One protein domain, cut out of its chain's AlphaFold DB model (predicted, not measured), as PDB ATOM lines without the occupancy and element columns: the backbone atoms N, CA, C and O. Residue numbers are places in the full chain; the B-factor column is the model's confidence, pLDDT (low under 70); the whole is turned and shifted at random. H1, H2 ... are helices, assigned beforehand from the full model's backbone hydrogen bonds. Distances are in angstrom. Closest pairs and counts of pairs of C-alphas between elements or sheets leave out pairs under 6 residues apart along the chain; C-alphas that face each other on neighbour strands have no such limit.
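Overview. This is residues 273 to 336 of the 477 residues of an uncharacterized protein of [Candida] haemuloni (UniProt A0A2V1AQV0). Three short helices are set with their centres in a triangle: H1 and H2 follow each other round a corner, and H3 stands across from H2. Two long loops go with them: residues 273 to 287 fold back on themselves before H1, with residues 274 to 275 paired antiparallel with residues 284 to 285, and residues 307 to 322 lead from H2 to H3. The printed part has 64 residues with three named helices, in the order H1, H2, H3, and no named strand; its class is all helix, though under half of the residues are in named elements. It is compact, with a radius of gyration of the C-alphas of 11.0 A, and its rounded outline spans 32 by 26 by 21 A.

Along the chain. The printed part begins with residues 273 to 287, which hold no named element; C-alpha 273 is at (53.064, 25.305, 48.737). H1, residues 288 to 298, is 15.4 A long and begins at C-alpha 288, (58.784, 28.619, 42.765). H2, residues 300 to 306, is 10.0 A long. H3, residues 323 to 332, is 14.9 A long and ends at C-alpha 332, (55.420, 36.620, 45.627).

Arrangement. Residues 274 to 275 pair antiparallel with residues 284 to 285, in stretches too short to be named. H1 and H2 meet only through their link, which is tight, with 1 residue. H2 and H3 are close but not clearly touching; their closest C-alphas, those of Ile 306 and Thr 326, are 7.7 A apart. Their lines stand about perpendicular, at 73 degrees. H1 and H3 are apart. In H1 and H2 every O i to N i+4 pair is within hydrogen-bond range; in H3, 5 of 6 are.

Size, cuts and confidence. The two C-alphas farthest apart, those of Glu 286 and Ser 315, are 31.7 A apart. The printed part has no cut. The link from H2 to H3 is long, with 16 residues. The mean pLDDT of the printed part is 94.3, and one residue, Asn 336, is under 70.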
ATOM      1  N   TRP A 273      53.888  25.582  49.907       94.12
ATOM      2  CA  TRP A 273      53.064  25.305  48.737       94.12
ATOM      3  C   TRP A 273      52.615  26.620  48.096       94.12
ATOM      4  O   TRP A 273      51.946  27.436  48.733       94.12
ATOM      5  N   PHE A 274      52.983  26.816  46.833       96.12
ATOM      6  CA  PHE A 274      52.546  27.927  45.999       96.12
ATOM      7  C   PHE A 274      51.241  27.533  45.299       96.12
ATOM      8  O   PHE A 274      51.246  26.721  44.374       96.12
ATOM      9  N   ASN A 275      50.122  28.104  45.745       96.38
ATOM     10  CA  ASN A 275      48.816  27.971  45.091       96.38
ATOM     11  C   ASN A 275      48.620  29.132  44.112       96.38
ATOM     12  O   ASN A 275      49.029  30.248  44.432       96.38
ATOM     13  N   CYS A 276      47.969  28.909  42.966       97.00
ATOM     14  CA  CYS A 276      47.727  29.983  42.000       97.00
ATOM     15  C   CYS A 276      47.018  31.193  42.634       97.00
ATOM     16  O   CYS A 276      46.093  31.070  43.446       97.00
ATOM     17  N   ALA A 277      47.466  32.394  42.258       96.81
ATOM     18  CA  ALA A 277      46.856  33.633  42.717       96.81
ATOM     19  C   ALA A 277      45.387  33.742  42.270       96.81
ATOM     20  O   ALA A 277      44.539  34.198  43.042       96.81
ATOM     21  N   PHE A 278      45.098  33.269  41.056       96.69
ATOM     22  CA  PHE A 278      43.793  33.316  40.413       96.69
ATOM     23  C   PHE A 278      42.871  32.207  40.930       96.69
ATOM     24  O   PHE A 278      43.115  31.026  40.715       96.69
ATOM     25  N   GLU A 279      41.770  32.592  41.578       94.19
ATOM     26  CA  GLU A 279      40.832  31.685  42.272       94.19
ATOM     27  C   GLU A 279      40.184  30.613  41.376       94.19
ATOM     28  O   GLU A 279      39.718  29.589  41.868       94.19
ATOM     29  N   TYR A 280      40.162  30.830  40.060       94.06
ATOM     30  CA  TYR A 280      39.635  29.888  39.069       94.06
ATOM     31  C   TYR A 280      40.683  28.916  38.507       94.06
ATOM     32  O   TYR A 280      40.347  28.107  37.640       94.06
ATOM     33  N   CYS A 281      41.935  29.002  38.960       96.88
ATOM     34  CA  CYS A 281      43.014  28.120  38.543       96.88
ATOM     35  C   CYS A 281      43.367  27.134  39.672       96.88
ATOM     36  O   CYS A 281      43.836  27.561  40.727       96.88
ATOM     37  N   PRO A 282      43.186  25.813  39.477       97.25
ATOM     38  CA  PRO A 282      43.475  24.800  40.496       97.25
ATOM     39  C   PRO A 282      44.972  24.440  40.598       97.25
ATOM     40  O   PRO A 282      45.314  23.427  41.202       97.25
ATOM     41  N   PHE A 283      45.868  25.212  39.973       97.94
ATOM     42  CA  PHE A 283      47.296  24.906  39.949       97.94
ATOM     43  C   PHE A 283      47.964  25.145  41.312       97.94
ATOM     44  O   PHE A 283      47.763  26.178  41.959       97.94
ATOM     45  N   MET A 284      48.811  24.195  41.714       96.88
ATOM     46  CA  MET A 284      49.597  24.238  42.945       96.88
ATOM     47  C   MET A 284      50.939  23.515  42.764       96.88
ATOM     48  O   MET A 284      51.011  22.507  42.061       96.88
ATOM     49  N   THR A 285      52.004  24.014  43.395       97.19
ATOM     50  CA  THR A 285      53.359  23.434  43.310       97.19
ATOM     51  C   THR A 285      54.195  23.733  44.560       97.19
ATOM     52  O   THR A 285      53.952  24.715  45.256       97.19
ATOM     53  N   GLU A 286      55.209  22.912  44.843       96.00
ATOM     54  CA  GLU A 286      56.232  23.208  45.862       96.00
ATOM     55  C   GLU A 286      57.399  24.053  45.304       96.00
ATOM     56  O   GLU A 286      58.172  24.635  46.067       96.00
ATOM     57  N   GLU A 287      57.537  24.154  43.975       95.94
ATOM     58  CA  GLU A 287      58.679  24.803  43.320       95.94
ATOM     59  C   GLU A 287      58.331  26.171  42.714       95.94
ATOM     60  O   GLU A 287      57.545  26.283  41.772       95.94
ATOM     61  N   LYS A 288      59.005  27.226  43.200       94.81
ATOM     62  CA  LYS A 288      58.784  28.619  42.765       94.81
ATOM     63  C   LYS A 288      58.995  28.833  41.259       94.81
ATOM     64  O   LYS A 288      58.296  29.648  40.674       94.81
ATOM     65  N   LEU A 289      59.924  28.109  40.628       94.88
ATOM     66  CA  LEU A 289      60.187  28.237  39.186       94.88
ATOM     67  C   LEU A 289      59.019  27.711  38.341       94.88
ATOM     68  O   LEU A 289      58.639  28.344  37.364       94.88
ATOM     69  N   VAL A 290      58.396  26.604  38.755       97.00
ATOM     70  CA  VAL A 290      57.209  26.055  38.075       97.00
ATOM     71  C   VAL A 290      55.988  26.956  38.311       97.00
ATOM     72  O   VAL A 290      55.132  27.085  37.443       97.00
ATOM     73  N   TYR A 291      55.929  27.636  39.461       97.19
ATOM     74  CA  TYR A 291      54.922  28.665  39.743       97.19
ATOM     75  C   TYR A 291      55.086  29.913  38.858       97.19
ATOM     76  O   TYR A 291      54.099  30.456  38.369       97.19
ATOM     77  N   GLU A 292      56.328  30.355  38.634       95.75
ATOM     78  CA  GLU A 292      56.666  31.456  37.721       95.75
ATOM     79  C   GLU A 292      56.304  31.123  36.269       95.75
ATOM     80  O   GLU A 292      55.662  31.935  35.608       95.75
ATOM     81  N   ASP A 293      56.657  29.924  35.800       97.31
ATOM     82  CA  ASP A 293      56.363  29.466  34.438       97.31
ATOM     83  C   ASP A 293      54.847  29.357  34.190       97.31
ATOM     84  O   ASP A 293      54.342  29.956  33.245       97.31
ATOM     85  N   HIS A 294      54.095  28.725  35.104       97.81
ATOM     86  CA  HIS A 294      52.628  28.638  35.037       97.81
ATOM     87  C   HIS A 294      51.942  30.017  34.986       97.81
ATOM     88  O   HIS A 294      51.032  30.242  34.183       97.81
ATOM     89  N   LEU A 295      52.374  30.968  35.822       97.38
ATOM     90  CA  LEU A 295      51.822  32.327  35.806       97.38
ATOM     91  C   LEU A 295      52.100  33.043  34.471       97.38
ATOM     92  O   LEU A 295      51.257  33.810  34.002       97.38
ATOM     93  N   LEU A 296      53.248  32.780  33.841       96.69
ATOM     94  CA  LEU A 296      53.624  33.352  32.547       96.69
ATOM     95  C   LEU A 296      52.999  32.625  31.344       96.69
ATOM     96  O   LEU A 296      52.777  33.275  30.322       96.69
ATOM     97  N   SER A 297      52.688  31.329  31.437       97.31
ATOM     98  CA  SER A 297      52.025  30.579  30.365       97.31
ATOM     99  C   SER A 297      50.515  30.816  30.353       97.31
ATOM    100  O   SER A 297      49.952  31.190  29.321       97.31
ATOM    101  N   ASP A 298      49.866  30.653  31.508       97.50
ATOM    102  CA  ASP A 298      48.413  30.470  31.586       97.50
ATOM    103  C   ASP A 298      47.672  31.769  31.937       97.50
ATOM    104  O   ASP A 298      46.483  31.902  31.643       97.50
ATOM    105  N   HIS A 299      48.377  32.745  32.526       97.31
ATOM    106  CA  HIS A 299      47.813  33.998  33.046       97.31
ATOM    107  C   HIS A 299      48.507  35.269  32.515       97.31
ATOM    108  O   HIS A 299      48.387  36.351  33.095       97.31
ATOM    109  N   CYS A 300      49.217  35.180  31.385       97.06
ATOM    110  CA  CYS A 300      49.930  36.315  30.781       97.06
ATOM    111  C   CYS A 300      49.037  37.526  30.445       97.06
ATOM    112  O   CYS A 300      49.503  38.664  30.518       97.06
ATOM    113  N   ASN A 301      47.763  37.305  30.104       97.50
ATOM    114  CA  ASN A 301      46.812  38.372  29.769       97.50
ATOM    115  C   ASN A 301      46.379  39.131  31.029       97.50
ATOM    116  O   ASN A 301      46.402  40.359  31.063       97.50
ATOM    117  N   GLU A 302      46.051  38.391  32.084       97.38
ATOM    118  CA  GLU A 302      45.664  38.914  33.387       97.38
ATOM    119  C   GLU A 302      46.831  39.632  34.082       97.38
ATOM    120  O   GLU A 302      46.636  40.702  34.654       97.38
ATOM    121  N   LEU A 303      48.059  39.112  33.975       96.75
ATOM    122  CA  LEU A 303      49.262  39.796  34.463       96.75
ATOM    123  C   LEU A 303      49.528  41.115  33.721       96.75
ATOM    124  O   LEU A 303      49.841  42.113  34.372       96.75
ATOM    125  N   SER A 304      49.365  41.140  32.391       96.06
ATOM    126  CA  SER A 304      49.462  42.370  31.588       96.06
ATOM    127  C   SER A 304      48.429  43.405  32.040       96.06
ATOM    128  O   SER A 304      48.787  44.546  32.310       96.06
ATOM    129  N   PHE A 305      47.171  42.987  32.225       96.19
ATOM    130  CA  PHE A 305      46.072  43.849  32.678       96.19
ATOM    131  C   PHE A 305      46.283  44.417  34.096       96.19
ATOM    132  O   PHE A 305      45.872  45.538  34.382       96.19
ATOM    133  N   ILE A 306      46.955  43.680  34.990       95.38
ATOM    134  CA  ILE A 306      47.352  44.173  36.326       95.38
ATOM    135  C   ILE A 306      48.557  45.143  36.251       95.38
ATOM    136  O   ILE A 306      48.850  45.845  37.217       95.38
ATOM    137  N   GLY A 307      49.256  45.219  35.113       95.06
ATOM    138  CA  GLY A 307      50.409  46.100  34.902       95.06
ATOM    139  C   GLY A 307      51.777  45.457  35.159       95.06
ATOM    140  O   GLY A 307      52.770  46.172  35.302       95.06
ATOM    141  N   TYR A 308      51.872  44.122  35.204       94.25
ATOM    142  CA  TYR A 308      53.174  43.448  35.138       94.25
ATOM    143  C   TYR A 308      53.774  43.594  33.726       94.25
ATOM    144  O   TYR A 308      53.028  43.589  32.746       94.25
ATOM    145  N   PRO A 309      55.113  43.669  33.572       94.94
ATOM    146  CA  PRO A 309      55.785  43.849  32.279       94.94
ATOM    147  C   PRO A 309      55.826  42.552  31.439       94.94
ATOM    148  O   PRO A 309      56.885  42.093  31.010       94.94
ATOM    149  N   VAL A 310      54.658  41.947  31.217       96.25
ATOM    150  CA  VAL A 310      54.426  40.698  30.478       96.25
ATOM    151  C   VAL A 310      53.633  41.021  29.208       96.25
ATOM    152  O   VAL A 310      52.786  41.907  29.206       96.25
ATOM    153  N   LYS A 311      53.900  40.318  28.102       95.00
ATOM    154  CA  LYS A 311      53.183  40.527  26.832       95.00
ATOM    155  C   LYS A 311      51.874  39.734  26.807       95.00
ATOM    156  O   LYS A 311      51.854  38.615  26.301       95.00
ATOM    157  N   GLY A 312      50.808  40.313  27.352       94.94
ATOM    158  CA  GLY A 312      49.447  39.785  27.253       94.94
ATOM    159  C   GLY A 312      48.613  40.450  26.152       94.94
ATOM    160  O   GLY A 312      49.017  41.451  25.565       94.94
ATOM    161  N   ASP A 313      47.426  39.900  25.895       95.75
ATOM    162  CA  ASP A 313      46.346  40.578  25.171       95.75
ATOM    163  C   ASP A 313      45.178  40.807  26.136       95.75
ATOM    164  O   ASP A 313      44.397  39.898  26.422       95.75
ATOM    165  N   GLU A 314      45.068  42.035  26.643       92.50
ATOM    166  CA  GLU A 314      44.043  42.469  27.603       92.50
ATOM    167  C   GLU A 314      42.614  42.176  27.110       92.50
ATOM    168  O   GLU A 314      41.737  41.836  27.904       92.50
ATOM    169  N   SER A 315      42.398  42.172  25.787       93.81
ATOM    170  CA  SER A 315      41.122  41.819  25.142       93.81
ATOM    171  C   SER A 315      40.662  40.381  25.434       93.81
ATOM    172  O   SER A 315      39.504  40.042  25.190       93.81
ATOM    173  N   LYS A 316      41.562  39.510  25.915       94.44
ATOM    174  CA  LYS A 316      41.281  38.105  26.253       94.44
ATOM    175  C   LYS A 316      40.978  37.868  27.737       94.44
ATOM    176  O   LYS A 316      40.695  36.723  28.098       94.44
ATOM    177  N   VAL A 317      41.000  38.893  28.594       94.81
ATOM    178  CA  VAL A 317      40.690  38.759  30.030       94.81
ATOM    179  C   VAL A 317      39.189  38.498  30.221       94.81
ATOM    180  O   VAL A 317      38.362  39.403  30.229       94.81
ATOM    181  N   LYS A 318      38.819  37.216  30.347       87.12
ATOM    182  CA  LYS A 318      37.416  36.746  30.411       87.12
ATOM    183  C   LYS A 318      36.766  36.818  31.797       87.12
ATOM    184  O   LYS A 318      35.593  36.474  31.924       87.12
ATOM    185  N   ARG A 319      37.520  37.145  32.848       90.75
ATOM    186  CA  ARG A 319      37.074  37.065  34.248       90.75
ATOM    187  C   ARG A 319      37.484  38.320  35.007       90.75
ATOM    188  O   ARG A 319      38.550  38.872  34.754       90.75
ATOM    189  N   VAL A 320      36.650  38.730  35.961       91.88
ATOM    190  CA  VAL A 320      36.973  39.818  36.892       91.88
ATOM    191  C   VAL A 320      38.150  39.384  37.768       91.88
ATOM    192  O   VAL A 320      38.133  38.295  38.341       91.88
ATOM    193  N   ILE A 321      39.168  40.235  37.867       94.31
ATOM    194  CA  ILE A 321      40.319  40.018  38.745       94.31
ATOM    195  C   ILE A 321      39.953  40.555  40.132       94.31
ATOM    196  O   ILE A 321      39.699  41.748  40.287       94.31
ATOM    197  N   THR A 322      39.896  39.678  41.136       94.25
ATOM    198  CA  THR A 322      39.588  40.067  42.520       94.25
ATOM    199  C   THR A 322      40.780  40.778  43.168       94.25
ATOM    200  O   THR A 322      41.938  40.551  42.806       94.25
ATOM    201  N   GLU A 323      40.527  41.603  44.186       91.00
ATOM    202  CA  GLU A 323      41.609  42.200  44.985       91.00
ATOM    203  C   GLU A 323      42.444  41.122  45.708       91.00
ATOM    204  O   GLU A 323      43.639  41.285  45.947       91.00
ATOM    205  N   LEU A 324      41.842  39.966  46.007       91.69
ATOM    206  CA  LEU A 324      42.552  38.831  46.586       91.69
ATOM    207  C   LEU A 324      43.606  38.262  45.616       91.69
ATOM    208  O   LEU A 324      44.702  37.915  46.061       91.69
ATOM    209  N   CYS A 325      43.335  38.228  44.304       94.31
ATOM    210  CA  CYS A 325      44.333  37.870  43.291       94.31
ATOM    211  C   CYS A 325      45.533  38.832  43.310       94.31
ATOM    212  O   CYS A 325      46.681  38.382  43.328       94.31
ATOM    213  N   THR A 326      45.299  40.151  43.346       93.69
ATOM    214  CA  THR A 326      46.391  41.142  43.315       93.69
ATOM    215  C   THR A 326      47.212  41.128  44.607       93.69
ATOM    216  O   THR A 326      48.443  41.136  44.537       93.69
ATOM    217  N   ARG A 327      46.567  40.983  45.777       92.69
ATOM    218  CA  ARG A 327      47.248  40.788  47.071       92.69
ATOM    219  C   ARG A 327      48.109  39.514  47.084       92.69
ATOM    220  O   ARG A 327      49.261  39.574  47.511       92.69
ATOM    221  N   LYS A 328      47.608  38.379  46.572       94.44
ATOM    222  CA  LYS A 328      48.388  37.127  46.452       94.44
ATOM    223  C   LYS A 328      49.598  37.273  45.522       94.44
ATOM    224  O   LYS A 328      50.677  36.793  45.861       94.44
ATOM    225  N   LEU A 329      49.446  37.942  44.375       95.06
ATOM    226  CA  LEU A 329      50.570  38.202  43.468       95.06
ATOM    227  C   LEU A 329      51.635  39.081  44.137       95.06
ATOM    228  O   LEU A 329      52.812  38.730  44.100       95.06
ATOM    229  N   ALA A 330      51.233  40.155  44.827       92.81
ATOM    230  CA  ALA A 330      52.156  41.073  45.498       92.81
ATOM    231  C   ALA A 330      53.020  40.409  46.593       92.81
ATOM    232  O   ALA A 330      54.152  40.839  46.813       92.81
ATOM    233  N   LEU A 331      52.536  39.340  47.243       91.56
ATOM    234  CA  LEU A 331      53.310  38.559  48.225       91.56
ATOM    235  C   LEU A 331      54.483  37.778  47.604       91.56
ATOM    236  O   LEU A 331      55.468  37.507  48.293       91.56
ATOM    237  N   HIS A 332      54.393  37.406  46.324       89.38
ATOM    238  CA  HIS A 332      55.420  36.620  45.627       89.38
ATOM    239  C   HIS A 332      56.214  37.434  44.590       89.38
ATOM    240  O   HIS A 332      57.375  37.108  44.323       89.38
ATOM    241  N   PHE A 333      55.602  38.486  44.037       91.25
ATOM    242  CA  PHE A 333      56.117  39.353  42.974       91.25
ATOM    243  C   PHE A 333      55.682  40.813  43.210       91.25
ATOM    244  O   PHE A 333      54.832  41.329  42.487       91.25
ATOM    245  N   PRO A 334      56.219  41.512  44.223       88.31
ATOM    246  CA  PRO A 334      55.852  42.902  44.475       88.31
ATOM    247  C   PRO A 334      56.194  43.797  43.271       88.31
ATOM    248  O   PRO A 334      57.350  43.863  42.846       88.31
ATOM    249  N   LEU A 335      55.191  44.513  42.746       81.94
ATOM    250  CA  LEU A 335      55.353  45.516  41.688       81.94
ATOM    251  C   LEU A 335      56.170  46.707  42.208       81.94
ATOM    252  O   LEU A 335      55.635  47.671  42.748       81.94
ATOM    253  N   ASN A 336      57.490  46.635  42.049       69.19
ATOM    254  CA  ASN A 336      58.424  47.669  42.488       69.19
ATOM    255  C   ASN A 336      58.509  48.812  41.454       69.19
ATOM    256  O   ASN A 336      59.498  48.959  40.732       69.19
TER     257      ASN A 336